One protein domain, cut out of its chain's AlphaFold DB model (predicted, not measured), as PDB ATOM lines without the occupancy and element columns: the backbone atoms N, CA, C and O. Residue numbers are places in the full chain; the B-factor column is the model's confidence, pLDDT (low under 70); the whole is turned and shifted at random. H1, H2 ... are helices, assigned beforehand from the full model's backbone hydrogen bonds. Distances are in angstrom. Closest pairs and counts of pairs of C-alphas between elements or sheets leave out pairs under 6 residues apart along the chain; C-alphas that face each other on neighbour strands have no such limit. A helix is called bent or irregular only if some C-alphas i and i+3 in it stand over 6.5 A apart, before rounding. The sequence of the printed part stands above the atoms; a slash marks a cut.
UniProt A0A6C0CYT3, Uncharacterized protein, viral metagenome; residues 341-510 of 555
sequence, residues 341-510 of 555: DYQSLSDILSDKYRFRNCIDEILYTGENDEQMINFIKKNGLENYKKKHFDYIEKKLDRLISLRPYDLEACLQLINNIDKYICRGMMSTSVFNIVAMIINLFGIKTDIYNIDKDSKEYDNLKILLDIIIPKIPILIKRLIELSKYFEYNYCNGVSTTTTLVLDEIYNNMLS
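What this domain is: This is residues 341 to 510 of the 555 residues of an uncharacterized protein of viral metagenome (UniProt A0A6C0CYT3). A long bent helix, H8, runs the length of this all-helix domain; H4 lies beside its first arm, H8a, and H7 and H9 run back along its second arm, H8b. Short helices H1, H2 and H5 make an arc from H7 round to H8b. The printed part has 170 residues with nine named helices, H1 to H9 in order, and no named strand. It is compact, with a radius of gyration of the C-alphas of 17.3 A and spans of 55 by 37 by 29 A.

How they stand to each other: H1, residues 345 to 350, touches H7, residues 425 to 440, closest at the C-alphas of Leu 345 and Met 425, 5.5 A. H2, residues 353 to 362, touches H5, residues 404 to 411, at Phe 355 and Cys 410, C-alphas 5.6 A apart. H3, residues 369 to 378, only just touches residues 388 to 391 of H4, residues 386 to 401, with 3 pairs of C-alphas within 8 A, closest Met 372 and His 388, 7.0 A. H8, residues 455 to 489, is the hub, assigned by its hydrogen bonds as one helix but bent: C-alphas 469 and 472 are 6.9 A apart. H8a, residues 455 to 469, irregular with C-alphas 466 and 469 6.6 A apart, touches H4 with residues 462 to 467 alone, closest C-alphas Ile 466 and Glu 393, 6.4 A. H8b, residues 472 to 489, and H9, residues 496 to 509, form a hairpin at a shallow tilt of 22 degrees, closest C-alphas Pro 472 and Leu 509, 6.1 A. H6, residues 417 to 421, touches residues 482 to 489 of H8b, closest C-alphas Asp 418 and Tyr 489, 5.4 A. O i to N i+4 pairs are within hydrogen-bond range throughout H1, H2, H3, H4, H6, H8b and H9, and in 2 of 4 in H5, 10 of 12 in H7 and 10 of 11 in H8a.

Where its parts are: H1 begins at C-alpha 345 (255.162, 288.737, 203.830) and H9 ends at C-alpha 509 (249.065, 266.449, 196.139). H4 is 22.2 A long, H8a 22.3 A and H8b 25.8 A.

The domain as a whole: The printed part has no cut, and the H7 to H8 link, residues 441 to 454, is long. The mean pLDDT of the printed part is 74.3, and 45 residues are under 70, namely residues 341 to 356, residue 367, residue 424, residues 426 to 450 and residues 509 to 510.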
ATOM      1  N   ASP A 341     250.245 290.911 213.839       41.88
ATOM      2  CA  ASP A 341     250.662 289.507 213.795       41.88
ATOM      3  C   ASP A 341     250.212 288.819 212.490       41.88
ATOM      4  O   ASP A 341     250.648 287.706 212.201       41.88
ATOM      5  N   TYR A 342     249.386 289.500 211.680       43.59
ATOM      6  CA  TYR A 342     248.857 289.022 210.399       43.59
ATOM      7  C   TYR A 342     249.371 289.769 209.171       43.59
ATOM      8  O   TYR A 342     248.952 289.417 208.071       43.59
ATOM      9  N   GLN A 343     250.267 290.757 209.306       52.47
ATOM     10  CA  GLN A 343     250.946 291.286 208.119       52.47
ATOM     11  C   GLN A 343     251.641 290.118 207.434       52.47
ATOM     12  O   GLN A 343     252.609 289.579 207.961       52.47
ATOM     13  N   SER A 344     251.124 289.675 206.296       56.34
ATOM     14  CA  SER A 344     251.775 288.620 205.544       56.34
ATOM     15  C   SER A 344     253.057 289.168 204.939       56.34
ATOM     16  O   SER A 344     253.201 290.382 204.771       56.34
ATOM     17  N   LEU A 345     253.997 288.286 204.585       55.44
ATOM     18  CA  LEU A 345     255.162 288.737 203.830       55.44
ATOM     19  C   LEU A 345     254.658 289.483 202.584       55.44
ATOM     20  O   LEU A 345     255.086 290.599 202.355       55.44
ATOM     21  N   SER A 346     253.623 288.985 201.899       55.16
ATOM     22  CA  SER A 346     252.965 289.694 200.788       55.16
ATOM     23  C   SER A 346     252.552 291.146 201.090       55.16
ATOM     24  O   SER A 346     252.740 291.996 200.224       55.16
ATOM     25  N   ASP A 347     252.027 291.464 202.276       59.81
ATOM     26  CA  ASP A 347     251.616 292.836 202.626       59.81
ATOM     27  C   ASP A 347     252.838 293.748 202.805       59.81
ATOM     28  O   ASP A 347     252.914 294.834 202.234       59.81
ATOM     29  N   ILE A 348     253.857 293.247 203.506       59.53
ATOM     30  CA  ILE A 348     255.134 293.944 203.726       59.53
ATOM     31  C   ILE A 348     255.890 294.138 202.401       59.53
ATOM     32  O   ILE A 348     256.538 295.163 202.177       59.53
ATOM     33  N   LEU A 349     255.793 293.149 201.514       57.75
ATOM     34  CA  LEU A 349     256.397 293.130 200.187       57.75
ATOM     35  C   LEU A 349     255.680 294.072 199.209       57.75
ATOM     36  O   LEU A 349     256.336 294.710 198.384       57.75
ATOM     37  N   SER A 350     254.352 294.181 199.302       56.03
ATOM     38  CA  SER A 350     253.530 295.009 198.405       56.03
ATOM     39  C   SER A 350     253.734 296.507 198.630       56.03
ATOM     40  O   SER A 350     253.661 297.281 197.672       56.03
ATOM     41  N   ASP A 351     254.074 296.910 199.856       56.97
ATOM     42  CA  ASP A 351     254.352 298.306 200.218       56.97
ATOM     43  C   ASP A 351     255.730 298.804 199.734       56.97
ATOM     44  O   ASP A 351     256.034 300.001 199.782       56.97
ATOM     45  N   LYS A 352     256.594 297.911 199.231       65.56
ATOM     46  CA  LYS A 352     257.946 298.248 198.768       65.56
ATOM     47  C   LYS A 352     258.004 298.282 197.243       65.56
ATOM     48  O   LYS A 352     258.248 297.268 196.594       65.56
ATOM     49  N   TYR A 353     257.884 299.484 196.669       68.31
ATOM     50  CA  TYR A 353     257.941 299.695 195.211       68.31
ATOM     51  C   TYR A 353     259.169 299.043 194.544       68.31
ATOM     52  O   TYR A 353     259.056 298.509 193.447       68.31
ATOM     53  N   ARG A 354     260.329 299.028 195.221       68.25
ATOM     54  CA  ARG A 354     261.566 298.400 194.718       68.25
ATOM     55  C   ARG A 354     261.455 296.884 194.608       68.25
ATOM     56  O   ARG A 354     261.815 296.320 193.583       68.25
ATOM     57  N   PHE A 355     260.934 296.240 195.651       69.06
ATOM     58  CA  PHE A 355     260.722 294.798 195.651       69.06
ATOM     59  C   PHE A 355     259.714 294.403 194.573       69.06
ATOM     60  O   PHE A 355     259.967 293.495 193.787       69.06
ATOM     61  N   ARG A 356     258.599 295.137 194.491       64.25
ATOM     62  CA  ARG A 356     257.572 294.912 193.476       64.25
ATOM     63  C   ARG A 356     258.136 295.011 192.058       64.25
ATOM     64  O   ARG A 356     257.919 294.096 191.276       64.25
ATOM     65  N   ASN A 357     258.897 296.063 191.759       71.62
ATOM     66  CA  ASN A 357     259.527 296.222 190.448       71.62
ATOM     67  C   ASN A 357     260.492 295.069 190.138       71.62
ATOM     68  O   ASN A 357     260.475 294.542 189.033       71.62
ATOM     69  N   CYS A 358     261.279 294.634 191.125       75.75
ATOM     70  CA  CYS A 358     262.191 293.502 190.972       75.75
ATOM     71  C   CYS A 358     261.441 292.193 190.652       75.75
ATOM     72  O   CYS A 358     261.798 291.477 189.719       75.75
ATOM     73  N   ILE A 359     260.347 291.899 191.364       74.12
ATOM     74  CA  ILE A 359     259.502 290.731 191.074       74.12
ATOM     75  C   ILE A 359     258.835 290.843 189.698       74.12
ATOM     76  O   ILE A 359     258.804 289.858 188.958       74.12
ATOM     77  N   ASP A 360     258.336 292.026 189.338       71.44
ATOM     78  CA  ASP A 360     257.723 292.279 188.033       71.44
ATOM     79  C   ASP A 360     258.731 292.039 186.890       71.44
ATOM     80  O   ASP A 360     258.370 291.443 185.874       71.44
ATOM     81  N   GLU A 361     260.002 292.408 187.079       81.06
ATOM     82  CA  GLU A 361     261.091 292.136 186.130       81.06
ATOM     83  C   GLU A 361     261.411 290.646 186.007       81.06
ATOM     84  O   GLU A 361     261.551 290.130 184.897       81.06
ATOM     85  N   ILE A 362     261.476 289.912 187.119       78.69
ATOM     86  CA  ILE A 362     261.725 288.465 187.058       78.69
ATOM     87  C   ILE A 362     260.570 287.752 186.355       78.69
ATOM     88  O   ILE A 362     260.790 286.830 185.557       78.69
ATOM     89  N   LEU A 363     259.340 288.178 186.636       79.56
ATOM     90  CA  LEU A 363     258.131 287.614 186.053       79.56
ATOM     91  C   LEU A 363     257.835 288.143 184.648       79.56
ATOM     92  O   LEU A 363     256.848 287.706 184.060       79.56
ATOM     93  N   TYR A 364     258.635 289.057 184.104       83.44
ATOM     94  CA  TYR A 364     258.410 289.677 182.804       83.44
ATOM     95  C   TYR A 364     258.300 288.641 181.677       83.44
ATOM     96  O   TYR A 364     259.131 287.734 181.568       83.44
ATOM     97  N   THR A 365     257.280 288.768 180.821       82.06
ATOM     98  CA  THR A 365     257.052 287.838 179.697       82.06
ATOM     99  C   THR A 365     257.112 288.489 178.311       82.06
ATOM    100  O   THR A 365     256.977 287.786 177.306       82.06
ATOM    101  N   GLY A 366     257.371 289.802 178.224       81.75
ATOM    102  CA  GLY A 366     257.609 290.519 176.966       81.75
ATOM    103  C   GLY A 366     257.028 291.937 176.918       81.75
ATOM    104  O   GLY A 366     256.419 292.424 177.865       81.75
ATOM    105  N   GLU A 367     257.193 292.606 175.770       61.66
ATOM    106  CA  GLU A 367     256.946 294.053 175.579       61.66
ATOM    107  C   GLU A 367     255.502 294.512 175.850       61.66
ATOM    108  O   GLU A 367     255.263 295.696 176.060       61.66
ATOM    109  N   ASN A 368     254.545 293.584 175.904       79.38
ATOM    110  CA  ASN A 368     253.127 293.881 176.115       79.38
ATOM    111  C   ASN A 368     252.616 293.491 177.515       79.38
ATOM    112  O   ASN A 368     251.403 293.467 177.715       79.38
ATOM    113  N   ASP A 369     253.501 293.171 178.466       80.75
ATOM    114  CA  ASP A 369     253.145 292.724 179.825       80.75
ATOM    115  C   ASP A 369     252.142 293.665 180.507       80.75
ATOM    116  O   ASP A 369     251.067 293.243 180.936       80.75
ATOM    117  N   GLU A 370     252.444 294.964 180.534       80.75
ATOM    118  CA  GLU A 370     251.586 295.967 181.164       80.75
ATOM    119  C   GLU A 370     250.213 296.055 180.481       80.75
ATOM    120  O   GLU A 370     249.171 296.095 181.140       80.75
ATOM    121  N   GLN A 371     250.194 296.026 179.145       85.69
ATOM    122  CA  GLN A 371     248.955 296.061 178.368       85.69
ATOM    123  C   GLN A 371     248.095 294.820 178.630       85.69
ATOM    124  O   GLN A 371     246.878 294.943 178.774       85.69
ATOM    125  N   MET A 372     248.709 293.637 178.730       86.00
ATOM    126  CA  MET A 372     248.002 292.387 179.014       86.00
ATOM    127  C   MET A 372     247.462 292.347 180.438       86.00
ATOM    128  O   MET A 372     246.299 291.994 180.627       86.00
ATOM    129  N   ILE A 373     248.245 292.781 181.428       80.25
ATOM    130  CA  ILE A 373     247.789 292.896 182.821       80.25
ATOM    131  C   ILE A 373     246.598 293.847 182.908       80.25
ATOM    132  O   ILE A 373     245.580 293.522 183.521       80.25
ATOM    133  N   ASN A 374     246.700 295.012 182.270       82.56
ATOM    134  CA  ASN A 374     245.630 296.001 182.265       82.56
ATOM    135  C   ASN A 374     244.381 295.495 181.537       82.56
ATOM    136  O   ASN A 374     243.268 295.775 181.985       82.56
ATOM    137  N   PHE A 375     244.542 294.737 180.449       86.19
ATOM    138  CA  PHE A 375     243.422 294.116 179.750       86.19
ATOM    139  C   PHE A 375     242.721 293.080 180.638       86.19
ATOM    140  O   PHE A 375     241.510 293.177 180.824       86.19
ATOM    141  N   ILE A 376     243.472 292.139 181.214       82.31
ATOM    142  CA  ILE A 376     242.950 291.055 182.063       82.31
ATOM    143  C   ILE A 376     242.197 291.625 183.271       82.31
ATOM    144  O   ILE A 376     241.081 291.203 183.552       82.31
ATOM    145  N   LYS A 377     242.741 292.659 183.928       77.25
ATOM    146  CA  LYS A 377     242.102 293.310 185.087       77.25
ATOM    147  C   LYS A 377     240.799 294.047 184.758       77.25
ATOM    148  O   LYS A 377     239.947 294.207 185.632       77.25
ATOM    149  N   LYS A 378     240.676 294.592 183.543       81.38
ATOM    150  CA  LYS A 378     239.560 295.478 183.162       81.38
ATOM    151  C   LYS A 378     238.430 294.762 182.428       81.38
ATOM    152  O   LYS A 378     237.308 295.253 182.480       81.38
ATOM    153  N   ASN A 379     238.718 293.661 181.740       81.69
ATOM    154  CA  ASN A 379     237.761 292.977 180.873       81.69
ATOM    155  C   ASN A 379     237.318 291.647 181.488       81.69
ATOM    156  O   ASN A 379     238.121 290.965 182.125       81.69
ATOM    157  N   GLY A 380     236.058 291.274 181.260       79.50
ATOM    158  CA  GLY A 380     235.537 289.955 181.610       79.50
ATOM    159  C   GLY A 380     236.068 288.852 180.690       79.50
ATOM    160  O   GLY A 380     236.665 289.113 179.633       79.50
ATOM    161  N   LEU A 381     235.874 287.605 181.111       82.44
ATOM    162  CA  LEU A 381     236.419 286.412 180.464       82.44
ATOM    163  C   LEU A 381     235.877 286.203 179.051       82.44
ATOM    164  O   LEU A 381     236.592 285.721 178.177       82.44
ATOM    165  N   GLU A 382     234.653 286.641 178.780       83.69
ATOM    166  CA  GLU A 382     234.002 286.636 177.470       83.69
ATOM    167  C   GLU A 382     234.814 287.381 176.394       83.69
ATOM    168  O   GLU A 382     234.788 287.043 175.200       83.69
ATOM    169  N   ASN A 383     235.607 288.368 176.819       88.38
ATOM    170  CA  ASN A 383     236.465 289.171 175.953       88.38
ATOM    171  C   ASN A 383     237.851 288.552 175.737       88.38
ATOM    172  O   ASN A 383     238.663 289.085 174.966       88.38
ATOM    173  N   TYR A 384     238.147 287.427 176.393       89.25
ATOM    174  CA  TYR A 384     239.459 286.819 176.303       89.25
ATOM    175  C   TYR A 384     239.637 286.128 174.950       89.25
ATOM    176  O   TYR A 384     238.701 285.634 174.317       89.25
ATOM    177  N   LYS A 385     240.875 286.182 174.464       92.25
ATOM    178  CA  LYS A 385     241.326 285.594 173.205       92.25
ATOM    179  C   LYS A 385     242.506 284.690 173.520       92.25
ATOM    180  O   LYS A 385     243.151 284.877 174.548       92.25
ATOM    181  N   LYS A 386     242.861 283.808 172.583       91.62
ATOM    182  CA  LYS A 386     244.010 282.895 172.703       91.62
ATOM    183  C   LYS A 386     245.266 283.564 173.280       91.62
ATOM    184  O   LYS A 386     245.808 283.088 174.261       91.62
ATOM    185  N   LYS A 387     245.640 284.744 172.771       91.56
ATOM    186  CA  LYS A 387     246.813 285.495 173.254       91.56
ATOM    187  C   LYS A 387     246.793 285.843 174.756       91.56
ATOM    188  O   LYS A 387     247.855 286.033 175.330       91.56
ATOM    189  N   HIS A 388     245.616 285.972 175.377       89.56
ATOM    190  CA  HIS A 388     245.486 286.246 176.815       89.56
ATOM    191  C   HIS A 388     245.672 284.964 177.633       89.56
ATOM    192  O   HIS A 388     246.333 284.995 178.664       89.56
ATOM    193  N   PHE A 389     245.154 283.838 177.141       89.44
ATOM    194  CA  PHE A 389     245.395 282.523 177.735       89.44
ATOM    195  C   PHE A 389     246.869 282.129 177.630       89.44
ATOM    196  O   PHE A 389     247.477 281.799 178.643       89.44
ATOM    197  N   ASP A 390     247.478 282.302 176.452       90.69
ATOM    198  CA  ASP A 390     248.913 282.076 176.240       90.69
ATOM    199  C   ASP A 390     249.767 282.964 177.172       90.69
ATOM    200  O   ASP A 390     250.838 282.569 177.624       90.69
ATOM    201  N   TYR A 391     249.311 284.190 177.458       88.94
ATOM    202  CA  TYR A 391     249.978 285.099 178.392       88.94
ATOM    203  C   TYR A 391     249.888 284.607 179.843       88.94
ATOM    204  O   TYR A 391     250.895 284.583 180.550       88.94
ATOM    205  N   ILE A 392     248.698 284.181 180.277       85.00
ATOM    206  CA  ILE A 392     248.476 283.595 181.606       85.00
ATOM    207  C   ILE A 392     249.335 282.345 181.788       85.00
ATOM    208  O   ILE A 392     250.019 282.211 182.803       85.00
ATOM    209  N   GLU A 393     249.347 281.463 180.791       88.06
ATOM    210  CA  GLU A 393     250.164 280.256 180.809       88.06
ATOM    211  C   GLU A 393     251.651 280.592 180.970       88.06
ATOM    212  O   GLU A 393     252.297 280.080 181.883       88.06
ATOM    213  N   LYS A 394     252.174 281.535 180.176       88.94
ATOM    214  CA  LYS A 394     253.569 281.990 180.288       88.94
ATOM    215  C   LYS A 394     253.897 282.568 181.660       88.94
ATOM    216  O   LYS A 394     254.995 282.338 182.161       88.94
ATOM    217  N   LYS A 395     252.977 283.313 182.279       82.38
ATOM    218  CA  LYS A 395     253.168 283.853 183.635       82.38
ATOM    219  C   LYS A 395     253.239 282.746 184.682       82.38
ATOM    220  O   LYS A 395     254.117 282.790 185.542       82.38
ATOM    221  N   LEU A 396     252.365 281.747 184.588       81.62
ATOM    222  CA  LEU A 396     252.397 280.576 185.467       81.62
ATOM    223  C   LEU A 396     253.684 279.767 185.278       81.62
ATOM    224  O   LEU A 396     254.329 279.413 186.262       81.62
ATOM    225  N   ASP A 397     254.098 279.538 184.034       86.75
ATOM    226  CA  ASP A 397     255.348 278.838 183.727       86.75
ATOM    227  C   ASP A 397     256.558 279.601 184.255       86.75
ATOM    228  O   ASP A 397     257.475 279.006 184.825       86.75
ATOM    229  N   ARG A 398     256.546 280.933 184.134       84.62
ATOM    230  CA  ARG A 398     257.610 281.775 184.671       84.62
ATOM    231  C   ARG A 398     257.698 281.645 186.187       84.62
ATOM    232  O   ARG A 398     258.796 281.425 186.694       84.62
ATOM    233  N   LEU A 399     256.558 281.697 186.874       79.44
ATOM    234  CA  LEU A 399     256.456 281.531 188.322       79.44
ATOM    235  C   LEU A 399     256.957 280.149 188.780       79.44
ATOM    236  O   LEU A 399     257.721 280.056 189.736       79.44
ATOM    237  N   ILE A 400     256.596 279.083 188.061       83.94
ATOM    238  CA  ILE A 400     257.083 277.716 188.315       83.94
ATOM    239  C   ILE A 400     258.596 277.604 188.073       83.94
ATOM    240  O   ILE A 400     259.301 276.906 188.802       83.94
ATOM    241  N   SER A 401     259.116 278.297 187.062       85.88
ATOM    242  CA  SER A 401     260.537 278.256 186.704       85.88
ATOM    243  C   SER A 401     261.441 279.106 187.603       85.88
ATOM    244  O   SER A 401     262.664 279.026 187.464       85.88
ATOM    245  N   LEU A 402     260.873 279.911 188.513       80.56
ATOM    246  CA  LEU A 402     261.626 280.799 189.401       80.56
ATOM    247  C   LEU A 402     262.680 280.032 190.176       80.56
ATOM    248  O   LEU A 402     262.346 279.083 190.888       80.56
ATOM    249  N   ARG A 403     263.947 280.433 190.078       83.62
ATOM    250  CA  ARG A 403     265.024 279.847 190.880       83.62
ATOM    251  C   ARG A 403     265.221 280.663 192.153       83.62
ATOM    252  O   ARG A 403     264.949 281.862 192.147       83.62
ATOM    253  N   PRO A 404     265.741 280.044 193.225       82.94
ATOM    254  CA  PRO A 404     265.986 280.775 194.458       82.94
ATOM    255  C   PRO A 404     266.891 281.997 194.260       82.94
ATOM    256  O   PRO A 404     266.542 283.076 194.712       82.94
ATOM    257  N   TYR A 405     267.965 281.867 193.476       81.88
ATOM    258  CA  TYR A 405     268.871 282.983 193.173       81.88
ATOM    259  C   TYR A 405     268.175 284.178 192.499       81.88
ATOM    260  O   TYR A 405     268.513 285.324 192.774       81.88
ATOM    261  N   ASP A 406     267.178 283.922 191.639       78.38
ATOM    262  CA  ASP A 406     266.438 285.001 190.977       78.38
ATOM    263  C   ASP A 406     265.669 285.826 192.032       78.38
ATOM    264  O   ASP A 406     265.693 287.051 192.007       78.38
ATOM    265  N   LEU A 407     265.045 285.164 193.013       78.31
ATOM    266  CA  LEU A 407     264.288 285.812 194.092       78.31
ATOM    267  C   LEU A 407     265.170 286.420 195.188       78.31
ATOM    268  O   LEU A 407     264.765 287.393 195.822       78.31
ATOM    269  N   GLU A 408     266.350 285.854 195.425       80.44
ATOM    270  CA  GLU A 408     267.276 286.288 196.471       80.44
ATOM    271  C   GLU A 408     267.684 287.751 196.287       80.44
ATOM    272  O   GLU A 408     267.604 288.532 197.235       80.44
ATOM    273  N   ALA A 409     267.998 288.149 195.051       77.75
ATOM    274  CA  ALA A 409     268.322 289.532 194.715       77.75
ATOM    275  C   ALA A 409     267.184 290.506 195.073       77.75
ATOM    276  O   ALA A 409     267.436 291.593 195.590       77.75
ATOM    277  N   CYS A 410     265.922 290.111 194.866       76.12
ATOM    278  CA  CYS A 410     264.786 290.938 195.273       76.12
ATOM    279  C   CYS A 410     264.603 290.959 196.790       76.12
ATOM    280  O   CYS A 410     264.315 292.011 197.357       76.12
ATOM    281  N   LEU A 411     264.763 289.818 197.461       75.88
ATOM    282  CA  LEU A 411     264.590 289.711 198.911       75.88
ATOM    283  C   LEU A 411     265.616 290.549 199.683       75.88
ATOM    284  O   LEU A 411     265.276 291.128 200.713       75.88
ATOM    285  N   GLN A 412     266.830 290.697 199.148       79.69
ATOM    286  CA  GLN A 412     267.864 291.582 199.694       79.69
ATOM    287  C   GLN A 412     267.470 293.071 199.690       79.69
ATOM    288  O   GLN A 412     268.040 293.851 200.446       79.69
ATOM    289  N   LEU A 413     266.459 293.480 198.912       72.19
ATOM    290  CA  LEU A 413     265.946 294.859 198.912       72.19
ATOM    291  C   LEU A 413     265.090 295.189 200.149       72.19
ATOM    292  O   LEU A 413     264.579 296.308 200.262       72.19
ATOM    293  N   ILE A 414     264.880 294.224 201.049       71.69
ATOM    294  CA  ILE A 414     264.014 294.359 202.220       71.69
ATOM    295  C   ILE A 414     264.833 294.260 203.498       71.69
ATOM    296  O   ILE A 414     265.491 293.263 203.781       71.69
ATOM    297  N   ASN A 415     264.701 295.288 204.329       71.00
ATOM    298  CA  ASN A 415     265.331 295.310 205.641       71.00
ATOM    299  C   ASN A 415     264.688 294.268 206.566       71.00
ATOM    300  O   ASN A 415     263.460 294.167 206.634       71.00
ATOM    301  N   ASN A 416     265.517 293.562 207.339       76.88
ATOM    302  CA  ASN A 416     265.105 292.519 208.286       76.88
ATOM    303  C   ASN A 416     264.359 291.338 207.631       76.88
ATOM    304  O   ASN A 416     263.458 290.752 208.241       76.88
ATOM    305  N   ILE A 417     264.685 291.015 206.373       75.88
ATOM    306  CA  ILE A 417     264.037 289.923 205.633       75.88
ATOM    307  C   ILE A 417     264.222 288.558 206.310       75.88
ATOM    308  O   ILE A 417     263.299 287.744 206.324       75.88
ATOM    309  N   ASP A 418     265.364 288.359 206.963       78.38
ATOM    310  CA  ASP A 418     265.704 287.210 207.802       78.38
ATOM    311  C   ASP A 418     264.650 286.968 208.893       78.38
ATOM    312  O   ASP A 418     264.102 285.871 209.012       78.38
ATOM    313  N   LYS A 419     264.256 288.014 209.628       80.31
ATOM    314  CA  LYS A 419     263.252 287.921 210.695       80.31
ATOM    315  C   LYS A 419     261.893 287.466 210.169       80.31
ATOM    316  O   LYS A 419     261.177 286.754 210.875       80.31
ATOM    317  N   TYR A 420     261.518 287.884 208.962       76.06
ATOM    318  CA  TYR A 420     260.242 287.504 208.356       76.06
ATOM    319  C   TYR A 420     260.284 286.080 207.792       76.06
ATOM    320  O   TYR A 420     259.376 285.287 208.061       76.06
ATOM    321  N   ILE A 421     261.358 285.721 207.084       78.69
ATOM    322  CA  ILE A 421     261.572 284.364 206.565       78.69
ATOM    323  C   ILE A 421     261.566 283.357 207.723       78.69
ATOM    324  O   ILE A 421     260.794 282.401 207.696       78.69
ATOM    325  N   CYS A 422     262.308 283.620 208.802       78.56
ATOM    326  CA  CYS A 422     262.432 282.694 209.933       78.56
ATOM    327  C   CYS A 422     261.191 282.570 210.815       78.56
ATOM    328  O   CYS A 422     261.106 281.665 211.644       78.56
ATOM    329  N   ARG A 423     260.194 283.435 210.622       76.81
ATOM    330  CA  ARG A 423     258.856 283.283 211.215       76.81
ATOM    331  C   ARG A 423     257.924 282.412 210.369       76.81
ATOM    332  O   ARG A 423     256.760 282.251 210.721       76.81
ATOM    333  N   GLY A 424     258.411 281.867 209.256       64.19
ATOM    334  CA  GLY A 424     257.629 281.051 208.330       64.19
ATOM    335  C   GLY A 424     256.716 281.885 207.442       64.19
ATOM    336  O   GLY A 424     255.769 281.355 206.859       64.19
ATOM    337  N   MET A 425     256.972 283.195 207.333       70.62
ATOM    338  CA  MET A 425     256.080 284.114 206.622       70.62
ATOM    339  C   MET A 425     256.167 283.963 205.104       70.62
ATOM    340  O   MET A 425     255.236 284.331 204.390       70.62
ATOM    341  N   MET A 426     257.257 283.375 204.604       68.25
ATOM    342  CA  MET A 426     257.374 282.967 203.206       68.25
ATOM    343  C   MET A 426     256.417 281.810 202.899       68.25
ATOM    344  O   MET A 426     255.672 281.864 201.925       68.25
ATOM    345  N   SER A 427     256.345 280.837 203.807       63.75
ATOM    346  CA  SER A 427     255.433 279.696 203.747       63.75
ATOM    347  C   SER A 427     253.969 280.057 203.965       63.75
ATOM    348  O   SER A 427     253.112 279.580 203.227       63.75
ATOM    349  N   THR A 428     253.645 280.959 204.894       62.41
ATOM    350  CA  THR A 428     252.267 281.478 204.990       62.41
ATOM    351  C   THR A 428     251.889 282.307 203.762       62.41
ATOM    352  O   THR A 428     250.742 282.267 203.323       62.41
ATOM    353  N   SER A 429     252.859 282.977 203.132       58.56
ATOM    354  CA  SER A 429     252.629 283.710 201.886       58.56
ATOM    355  C   SER A 429     252.484 282.818 200.664       58.56
ATOM    356  O   SER A 429     252.008 283.302 199.651       58.56
ATOM    357  N   VAL A 430     252.790 281.520 200.737       54.97
ATOM    358  CA  VAL A 430     252.425 280.557 199.683       54.97
ATOM    359  C   VAL A 430     250.916 280.524 199.508       54.97
ATOM    360  O   VAL A 430     250.436 280.593 198.382       54.97
ATOM    361  N   PHE A 431     250.160 280.512 200.607       51.00
ATOM    362  CA  PHE A 431     248.704 280.610 200.545       51.00
ATOM    363  C   PHE A 431     248.243 281.967 200.044       51.00
ATOM    364  O   PHE A 431     247.268 282.010 199.310       51.00
ATOM    365  N   ASN A 432     248.966 283.048 200.348       49.56
ATOM    366  CA  ASN A 432     248.651 284.363 199.794       49.56
ATOM    367  C   ASN A 432     249.051 284.505 198.333       49.56
ATOM    368  O   ASN A 432     248.381 285.236 197.634       49.56
ATOM    369  N   ILE A 433     250.073 283.805 197.839       45.41
ATOM    370  CA  ILE A 433     250.452 283.758 196.423       45.41
ATOM    371  C   ILE A 433     249.462 282.883 195.669       45.41
ATOM    372  O   ILE A 433     249.024 283.267 194.599       45.41
ATOM    373  N   VAL A 434     249.039 281.750 196.228       48.41
ATOM    374  CA  VAL A 434     247.964 280.925 195.663       48.41
ATOM    375  C   VAL A 434     246.645 281.696 195.674       48.41
ATOM    376  O   VAL A 434     245.989 281.764 194.645       48.41
ATOM    377  N   ALA A 435     246.290 282.354 196.780       44.38
ATOM    378  CA  ALA A 435     245.122 283.227 196.871       44.38
ATOM    379  C   ALA A 435     245.265 284.447 195.961       44.38
ATOM    380  O   ALA A 435     244.296 284.844 195.340       44.38
ATOM    381  N   MET A 436     246.463 285.015 195.816       42.50
ATOM    382  CA  MET A 436     246.750 286.110 194.897       42.50
ATOM    383  C   MET A 436     246.638 285.633 193.469       42.50
ATOM    384  O   MET A 436     246.115 286.389 192.690       42.50
ATOM    385  N   ILE A 437     247.066 284.425 193.117       46.03
ATOM    386  CA  ILE A 437     246.907 283.824 191.791       46.03
ATOM    387  C   ILE A 437     245.432 283.566 191.526       46.03
ATOM    388  O   ILE A 437     244.942 283.981 190.487       46.03
ATOM    389  N   ILE A 438     244.698 283.015 192.492       45.16
ATOM    390  CA  ILE A 438     243.236 282.885 192.453       45.16
ATOM    391  C   ILE A 438     242.562 284.267 192.320       45.16
ATOM    392  O   ILE A 438     241.611 284.394 191.563       45.16
ATOM    393  N   ASN A 439     243.091 285.316 192.960       43.75
ATOM    394  CA  ASN A 439     242.612 286.707 192.888       43.75
ATOM    395  C   ASN A 439     243.143 287.481 191.662       43.75
ATOM    396  O   ASN A 439     242.545 288.469 191.251       43.75
ATOM    397  N   LEU A 440     244.242 287.048 191.038       38.97
ATOM    398  CA  LEU A 440     244.784 287.528 189.759       38.97
ATOM    399  C   LEU A 440     243.945 286.936 188.628       38.97
ATOM    400  O   LEU A 440     243.654 287.611 187.645       38.97
ATOM    401  N   PHE A 441     243.495 285.700 188.843       44.50
ATOM    402  CA  PHE A 441     242.341 285.065 188.222       44.50
ATOM    403  C   PHE A 441     241.025 285.492 188.870       44.50
ATOM    404  O   PHE A 441     239.994 284.887 188.591       44.50
ATOM    405  N   GLY A 442     241.035 286.598 189.625       38.44
ATOM    406  CA  GLY A 442     239.890 287.463 189.900       38.44
ATOM    407  C   GLY A 442     239.426 288.129 188.611       38.44
ATOM    408  O   GLY A 442     239.237 289.343 188.518       38.44
ATOM    409  N   ILE A 443     239.264 287.297 187.589       49.06
ATOM    410  CA  ILE A 443     238.321 287.481 186.532       49.06
ATOM    411  C   ILE A 443     237.043 287.898 187.253       49.06
ATOM    412  O   ILE A 443     236.544 287.200 188.139       49.06
ATOM    413  N   LYS A 444     236.551 289.086 186.921       46.28
ATOM    414  CA  LYS A 444     235.220 289.521 187.328       46.28
ATOM    415  C   LYS A 444     234.198 288.670 186.582       46.28
ATOM    416  O   LYS A 444     233.536 289.152 185.675       46.28
ATOM    417  N   THR A 445     234.147 287.394 186.902       47.25
ATOM    418  CA  THR A 445     233.170 286.455 186.393       47.25
ATOM    419  C   THR A 445     232.389 285.989 187.584       47.25
ATOM    420  O   THR A 445     232.920 285.357 188.496       47.25
ATOM    421  N   ASP A 446     231.124 286.368 187.586       55.53
ATOM    422  CA  ASP A 446     230.160 285.822 188.509       55.53
ATOM    423  C   ASP A 446     229.888 284.381 188.076       55.53
ATOM    424  O   ASP A 446     229.010 284.129 187.258       55.53
ATOM    425  N   ILE A 447     230.698 283.444 188.585       57.38
ATOM    426  CA  ILE A 447     230.666 282.016 188.225       57.38
ATOM    427  C   ILE A 447     229.243 281.442 188.356       57.38
ATOM    428  O   ILE A 447     228.885 280.511 187.640       57.38
ATOM    429  N   TYR A 448     228.416 282.018 189.233       57.31
ATOM    430  CA  TYR A 448     227.037 281.597 189.469       57.31
ATOM    431  C   TYR A 448     226.061 282.011 188.360       57.31
ATOM    432  O   TYR A 448     225.005 281.397 188.233       57.31
ATOM    433  N   ASN A 449     226.414 283.017 187.557       65.88
ATOM    434  CA  ASN A 449     225.579 283.584 186.498       65.88
ATOM    435  C   ASN A 449     226.116 283.304 185.083       65.88
ATOM    436  O   ASN A 449     225.599 283.859 184.112       65.88
ATOM    437  N   ILE A 450     227.122 282.434 184.944       68.00
ATOM    438  CA  ILE A 450     227.650 282.031 183.637       68.00
ATOM    439  C   ILE A 450     226.713 280.998 183.008       68.00
ATOM    440  O   ILE A 450     226.549 279.889 183.519       68.00
ATOM    441  N   ASP A 451     226.134 281.344 181.861       75.75
ATOM    442  CA  ASP A 451     225.359 280.405 181.050       75.75
ATOM    443  C   ASP A 451     226.285 279.337 180.439       75.75
ATOM    444  O   ASP A 451     227.345 279.660 179.898       75.75
ATOM    445  N   LYS A 452     225.885 278.063 180.513       74.69
ATOM    446  CA  LYS A 452     226.673 276.902 180.071       74.69
ATOM    447  C   LYS A 452     226.976 276.933 178.569       74.69
ATOM    448  O   LYS A 452     228.006 276.411 178.156       74.69
ATOM    449  N   ASP A 453     226.124 277.580 177.780       81.38
ATOM    450  CA  ASP A 453     226.302 277.726 176.329       81.38
ATOM    451  C   ASP A 453     226.971 279.062 175.941       81.38
ATOM    452  O   ASP A 453     227.031 279.435 174.765       81.38
ATOM    453  N   SER A 454     227.470 279.823 176.921       83.00
ATOM    454  CA  SER A 454     228.129 281.104 176.670       83.00
ATOM    455  C   SER A 454     229.604 280.945 176.301       83.00
ATOM    456  O   SER A 454     230.331 280.084 176.794       83.00
ATOM    457  N   LYS A 455     230.102 281.901 175.512       83.12
ATOM    458  CA  LYS A 455     231.540 282.047 175.244       83.12
ATOM    459  C   LYS A 455     232.364 282.239 176.529       83.12
ATOM    460  O   LYS A 455     233.551 281.933 176.562       83.12
ATOM    461  N   GLU A 456     231.750 282.794 177.568       81.12
ATOM    462  CA  GLU A 456     232.358 282.987 178.883       81.12
ATOM    463  C   GLU A 456     232.640 281.641 179.566       81.12
ATOM    464  O   GLU A 456     233.743 281.446 180.075       81.12
ATOM    465  N   TYR A 457     231.705 280.689 179.471       79.69
ATOM    466  CA  TYR A 457     231.877 279.317 179.950       79.69
ATOM    467  C   TYR A 457     233.001 278.578 179.212       79.69
ATOM    468  O   TYR A 457     233.877 277.989 179.848       79.69
ATOM    469  N   ASP A 458     233.042 278.669 177.880       83.38
ATOM    470  CA  ASP A 458     234.116 278.062 177.080       83.38
ATOM    471  C   ASP A 458     235.493 278.621 177.464       83.38
ATOM    472  O   ASP A 458     236.464 277.885 177.658       83.38
ATOM    473  N   ASN A 459     235.575 279.942 177.617       85.12
ATOM    474  CA  ASN A 459     236.793 280.625 178.026       85.12
ATOM    475  C   ASN A 459     237.199 280.282 179.474       85.12
ATOM    476  O   ASN A 459     238.396 280.220 179.767       85.12
ATOM    477  N   LEU A 460     236.237 280.010 180.362       82.06
ATOM    478  CA  LEU A 460     236.493 279.487 181.707       82.06
ATOM    479  C   LEU A 460     237.080 278.081 181.662       82.06
ATOM    480  O   LEU A 460     238.069 277.829 182.349       82.06
ATOM    481  N   LYS A 461     236.539 277.187 180.828       80.75
ATOM    482  CA  LYS A 461     237.078 275.830 180.663       80.75
ATOM    483  C   LYS A 461     238.539 275.868 180.208       80.75
ATOM    484  O   LYS A 461     239.386 275.266 180.860       80.75
ATOM    485  N   ILE A 462     238.850 276.667 179.183       85.25
ATOM    486  CA  ILE A 462     240.230 276.852 178.695       85.25
ATOM    487  C   ILE A 462     241.154 277.340 179.815       85.25
ATOM    488  O   ILE A 462     242.285 276.876 179.946       85.25
ATOM    489  N   LEU A 463     240.692 278.285 180.633       81.62
ATOM    490  CA  LEU A 463     241.497 278.795 181.733       81.62
ATOM    491  C   LEU A 463     241.747 277.734 182.815       81.62
ATOM    492  O   LEU A 463     242.870 277.615 183.306       81.62
ATOM    493  N   LEU A 464     240.721 276.965 183.181       76.56
ATOM    494  CA  LEU A 464     240.845 275.875 184.149       76.56
ATOM    495  C   LEU A 464     241.810 274.793 183.649       76.56
ATOM    496  O   LEU A 464     242.651 274.340 184.428       76.56
ATOM    497  N   ASP A 465     241.756 274.458 182.360       80.44
ATOM    498  CA  ASP A 465     242.666 273.501 181.720       80.44
ATOM    499  C   ASP A 465     244.135 273.960 181.788       80.44
ATOM    500  O   ASP A 465     245.041 273.133 181.897       80.44
ATOM    501  N   ILE A 466     244.391 275.273 181.785       80.56
ATOM    502  CA  ILE A 466     245.739 275.844 181.943       80.56
ATOM    503  C   ILE A 466     246.193 275.827 183.409       80.56
ATOM    504  O   ILE A 466     247.355 275.527 183.700       80.56
ATOM    505  N   ILE A 467     245.309 276.189 184.343       76.31
ATOM    506  CA  ILE A 467     245.672 276.410 185.751       76.31
ATOM    507  C   ILE A 467     245.772 275.096 186.524       76.31
ATOM    508  O   ILE A 467     246.774 274.873 187.207       76.31
ATOM    509  N   ILE A 468     244.743 274.244 186.458       77.44
ATOM    510  CA  ILE A 468     244.602 273.067 187.332       77.44
ATOM    511  C   ILE A 468     245.846 272.165 187.284       77.44
ATOM    512  O   ILE A 468     246.373 271.850 188.355       77.44
ATOM    513  N   PRO A 469     246.401 271.812 186.106       81.31
ATOM    514  CA  PRO A 469     247.593 270.963 186.038       81.31
ATOM    515  C   PRO A 469     248.842 271.608 186.655       81.31
ATOM    516  O   PRO A 469     249.754 270.911 187.101       81.31
ATOM    517  N   LYS A 470     248.898 272.943 186.688       80.00
ATOM    518  CA  LYS A 470     250.043 273.711 187.190       80.00
ATOM    519  C   LYS A 470     249.988 273.935 188.705       80.00
ATOM    520  O   LYS A 470     251.042 274.148 189.300       80.00
ATOM    521  N   ILE A 471     248.818 273.828 189.351       77.69
ATOM    522  CA  ILE A 471     248.658 274.049 190.803       77.69
ATOM    523  C   ILE A 471     249.598 273.165 191.646       77.69
ATOM    524  O   ILE A 471     250.336 273.724 192.461       77.69
ATOM    525  N   PRO A 472     249.651 271.825 191.479       78.75
ATOM    526  CA  PRO A 472     250.521 270.990 192.311       78.75
ATOM    527  C   PRO A 472     252.004 271.321 192.111       78.75
ATOM    528  O   PRO A 472     252.778 271.333 193.066       78.75
ATOM    529  N   ILE A 473     252.401 271.620 190.872       84.44
ATOM    530  CA  ILE A 473     253.779 271.982 190.525       84.44
ATOM    531  C   ILE A 473     254.150 273.305 191.194       84.44
ATOM    532  O   ILE A 473     255.214 273.426 191.800       84.44
ATOM    533  N   LEU A 474     253.249 274.279 191.126       78.56
ATOM    534  CA  LEU A 474     253.440 275.587 191.720       78.56
ATOM    535  C   LEU A 474     253.542 275.513 193.249       78.56
ATOM    536  O   LEU A 474     254.463 276.092 193.818       78.56
ATOM    537  N   ILE A 475     252.641 274.784 193.916       77.62
ATOM    538  CA  ILE A 475     252.679 274.611 195.378       77.62
ATOM    539  C   ILE A 475     254.001 273.968 195.798       77.62
ATOM    540  O   ILE A 475     254.668 274.479 196.699       77.62
ATOM    541  N   LYS A 476     254.426 272.900 195.108       85.44
ATOM    542  CA  LYS A 476     255.731 272.276 195.353       85.44
ATOM    543  C   LYS A 476     256.862 273.281 195.212       85.44
ATOM    544  O   LYS A 476     257.731 273.353 196.076       85.44
ATOM    545  N   ARG A 477     256.837 274.075 194.139       84.38
ATOM    546  CA  ARG A 477     257.886 275.055 193.878       84.38
ATOM    547  C   ARG A 477     257.975 276.101 194.979       84.38
ATOM    548  O   ARG A 477     259.068 276.441 195.417       84.38
ATOM    549  N   LEU A 478     256.832 276.589 195.440       80.19
ATOM    550  CA  LEU A 478     256.762 277.558 196.524       80.19
ATOM    551  C   LEU A 478     257.290 276.972 197.846       80.19
ATOM    552  O   LEU A 478     258.048 277.647 198.537       80.19
ATOM    553  N   ILE A 479     256.987 275.706 198.153       82.31
ATOM    554  CA  ILE A 479     257.551 274.996 199.317       82.31
ATOM    555  C   ILE A 479     259.076 274.855 199.194       82.31
ATOM    556  O   ILE A 479     259.793 275.102 200.162       82.31
ATOM    557  N   GLU A 480     259.590 274.484 198.019       87.38
ATOM    558  CA  GLU A 480     261.036 274.386 197.766       87.38
ATOM    559  C   GLU A 480     261.748 275.730 197.960       87.38
ATOM    560  O   GLU A 480     262.812 275.778 198.578       87.38
ATOM    561  N   LEU A 481     261.151 276.820 197.469       82.00
ATOM    562  CA  LEU A 481     261.667 278.172 197.668       82.00
ATOM    563  C   LEU A 481     261.676 278.537 199.155       82.00
ATOM    564  O   LEU A 481     262.718 278.950 199.660       82.00
ATOM    565  N   SER A 482     260.571 278.315 199.874       83.00
ATOM    566  CA  SER A 482     260.520 278.539 201.323       83.00
ATOM    567  C   SER A 482     261.605 277.758 202.063       83.00
ATOM    568  O   SER A 482     262.319 278.340 202.872       83.00
ATOM    569  N   LYS A 483     261.791 276.465 201.757       86.75
ATOM    570  CA  LYS A 483     262.846 275.643 202.372       86.75
ATOM    571  C   LYS A 483     264.233 276.217 202.123       86.75
ATOM    572  O   LYS A 483     265.023 276.286 203.057       86.75
ATOM    573  N   TYR A 484     264.528 276.612 200.883       87.75
ATOM    574  CA  TYR A 484     265.824 277.180 200.519       87.75
ATOM    575  C   TYR A 484     266.120 278.453 201.318       87.75
ATOM    576  O   TYR A 484     267.173 278.569 201.941       87.75
ATOM    577  N   PHE A 485     265.176 279.392 201.329       83.44
ATOM    578  CA  PHE A 485     265.368 280.665 202.010       83.44
ATOM    579  C   PHE A 485     265.405 280.502 203.525       83.44
ATOM    580  O   PHE A 485     266.280 281.064 204.172       83.44
ATOM    581  N   GLU A 486     264.535 279.684 204.109       86.06
ATOM    582  CA  GLU A 486     264.599 279.403 205.543       86.06
ATOM    583  C   GLU A 486     265.903 278.707 205.927       86.06
ATOM    584  O   GLU A 486     266.528 279.074 206.914       86.06
ATOM    585  N   TYR A 487     266.388 277.768 205.120       88.12
ATOM    586  CA  TYR A 487     267.671 277.129 205.385       88.12
ATOM    587  C   TYR A 487     268.821 278.149 205.396       88.12
ATOM    588  O   TYR A 487     269.640 278.141 206.316       88.12
ATOM    589  N   ASN A 488     268.858 279.066 204.429       85.56
ATOM    590  CA  ASN A 488     269.943 280.041 204.312       85.56
ATOM    591  C   ASN A 488     269.863 281.176 205.342       85.56
ATOM    592  O   ASN A 488     270.894 281.607 205.849       85.56
ATOM    593  N   TYR A 489     268.659 281.649 205.672       84.31
ATOM    594  CA  TYR A 489     268.465 282.774 206.593       84.31
ATOM    595  C   TYR A 489     268.275 282.342 208.057       84.31
ATOM    596  O   TYR A 489     268.494 283.145 208.961       84.31
ATOM    597  N   CYS A 490     267.898 281.086 208.319       86.00
ATOM    598  CA  CYS A 490     267.484 280.605 209.646       86.00
ATOM    599  C   CYS A 490     268.396 279.503 210.190       86.00
ATOM    600  O   CYS A 490     267.930 278.539 210.799       86.00
ATOM    601  N   ASN A 491     269.710 279.651 209.993       86.44
ATOM    602  CA  ASN A 491     270.741 278.750 210.526       86.44
ATOM    603  C   ASN A 491     270.563 277.278 210.108       86.44
ATOM    604  O   ASN A 491     270.789 276.366 210.906       86.44
ATOM    605  N   GLY A 492     270.148 277.031 208.866       84.50
ATOM    606  CA  GLY A 492     270.002 275.680 208.324       84.50
ATOM    607  C   GLY A 492     268.720 274.957 208.744       84.50
ATOM    608  O   GLY A 492     268.654 273.732 208.639       84.50
ATOM    609  N   VAL A 493     267.706 275.677 209.235       80.88
ATOM    610  CA  VAL A 493     266.465 275.082 209.749       80.88
ATOM    611  C   VAL A 493     265.259 275.599 208.970       80.88
ATOM    612  O   VAL A 493     265.054 276.802 208.853       80.88
ATOM    613  N   SER A 494     264.422 274.687 208.468       84.06
ATOM    614  CA  SER A 494     263.095 275.036 207.951       84.06
ATOM    615  C   SER A 494     262.098 275.240 209.085       84.06
ATOM    616  O   SER A 494     262.116 274.528 210.090       84.06
ATOM    617  N   THR A 495     261.196 276.194 208.914       80.88
ATOM    618  CA  THR A 495     260.175 276.490 209.913       80.88
ATOM    619  C   THR A 495     259.143 275.370 209.974       80.88
ATOM    620  O   THR A 495     258.881 274.670 208.990       80.88
ATOM    621  N   THR A 496     258.504 275.214 211.134       76.44
ATOM    622  CA  THR A 496     257.430 274.230 211.330       76.44
ATOM    623  C   THR A 496     256.329 274.382 210.279       76.44
ATOM    624  O   THR A 496     255.817 273.386 209.779       76.44
ATOM    625  N   THR A 497     256.006 275.617 209.891       72.12
ATOM    626  CA  THR A 497     255.007 275.912 208.858       72.12
ATOM    627  C   THR A 497     255.383 275.290 207.515       72.12
ATOM    628  O   THR A 497     254.555 274.629 206.891       72.12
ATOM    629  N   THR A 498     256.634 275.446 207.079       80.12
ATOM    630  CA  THR A 498     257.133 274.869 205.821       80.12
ATOM    631  C   THR A 498     257.141 273.352 205.849       80.12
ATOM    632  O   THR A 498     256.773 272.716 204.863       80.12
ATOM    633  N   LEU A 499     257.535 272.763 206.978       81.25
ATOM    634  CA  LEU A 499     257.548 271.311 207.152       81.25
ATOM    635  C   LEU A 499     256.132 270.728 207.077       81.25
ATOM    636  O   LEU A 499     255.914 269.748 206.370       81.25
ATOM    637  N   VAL A 500     255.160 271.372 207.730       77.12
ATOM    638  CA  VAL A 500     253.746 270.975 207.652       77.12
ATOM    639  C   VAL A 500     253.212 271.116 206.226       77.12
ATOM    640  O   VAL A 500     252.512 270.228 205.747       77.12
ATOM    641  N   LEU A 501     253.555 272.195 205.516       75.94
ATOM    642  CA  LEU A 501     253.144 272.377 204.119       75.94
ATOM    643  C   LEU A 501     253.711 271.303 203.194       75.94
ATOM    644  O   LEU A 501     252.992 270.788 202.338       75.94
ATOM    645  N   ASP A 502     254.980 270.955 203.378       82.69
ATOM    646  CA  ASP A 502     255.634 269.881 202.638       82.69
ATOM    647  C   ASP A 502     254.977 268.527 202.913       82.69
ATOM    648  O   ASP A 502     254.721 267.754 201.991       82.69
ATOM    649  N   GLU A 503     254.630 268.255 204.169       79.69
ATOM    650  CA  GLU A 503     253.911 267.044 204.548       79.69
ATOM    651  C   GLU A 503     252.503 266.993 203.933       79.69
ATOM    652  O   GLU A 503     252.119 265.967 203.366       79.69
ATOM    653  N   ILE A 504     251.746 268.096 203.972       74.31
ATOM    654  CA  ILE A 504     250.432 268.207 203.318       74.31
ATOM    655  C   ILE A 504     250.567 267.959 201.815       74.31
ATOM    656  O   ILE A 504     249.819 267.154 201.256       74.31
ATOM    657  N   TYR A 505     251.533 268.606 201.163       80.44
ATOM    658  CA  TYR A 505     251.794 268.417 199.741       80.44
ATOM    659  C   TYR A 505     252.100 266.949 199.427       80.44
ATOM    660  O   TYR A 505     251.470 266.357 198.547       80.44
ATOM    661  N   ASN A 506     253.005 266.326 200.179       81.69
ATOM    662  CA  ASN A 506     253.387 264.935 199.967       81.69
ATOM    663  C   ASN A 506     252.213 263.972 200.201       81.69
ATOM    664  O   ASN A 506     252.022 263.025 199.435       81.69
ATOM    665  N   ASN A 507     251.368 264.240 201.194       74.88
ATOM    666  CA  ASN A 507     250.250 263.366 201.535       74.88
ATOM    667  C   ASN A 507     249.019 263.539 200.635       74.88
ATOM    668  O   ASN A 507     248.326 262.546 200.392       74.88
ATOM    669  N   MET A 508     248.750 264.757 200.150       71.75
ATOM    670  CA  MET A 508     247.528 265.095 199.403       71.75
ATOM    671  C   MET A 508     247.744 265.321 197.905       71.75
ATOM    672  O   MET A 508     246.883 264.944 197.117       71.75
ATOM    673  N   LEU A 509     248.859 265.938 197.504       68.50
ATOM    674  CA  LEU A 509     249.065 266.449 196.139       68.50
ATOM    675  C   LEU A 509     250.157 265.704 195.356       68.50
ATOM    676  O   LEU A 509     250.140 265.724 194.130       68.50
ATOM    677  N   SER A 510     251.104 265.045 196.037       64.12
ATOM    678  CA  SER A 510     252.194 264.295 195.381       64.12
ATOM    679  C   SER A 510     251.786 262.897 194.919       64.12
ATOM    680  O   SER A 510     252.400 262.326 194.015       64.12
TER     681      SER A 510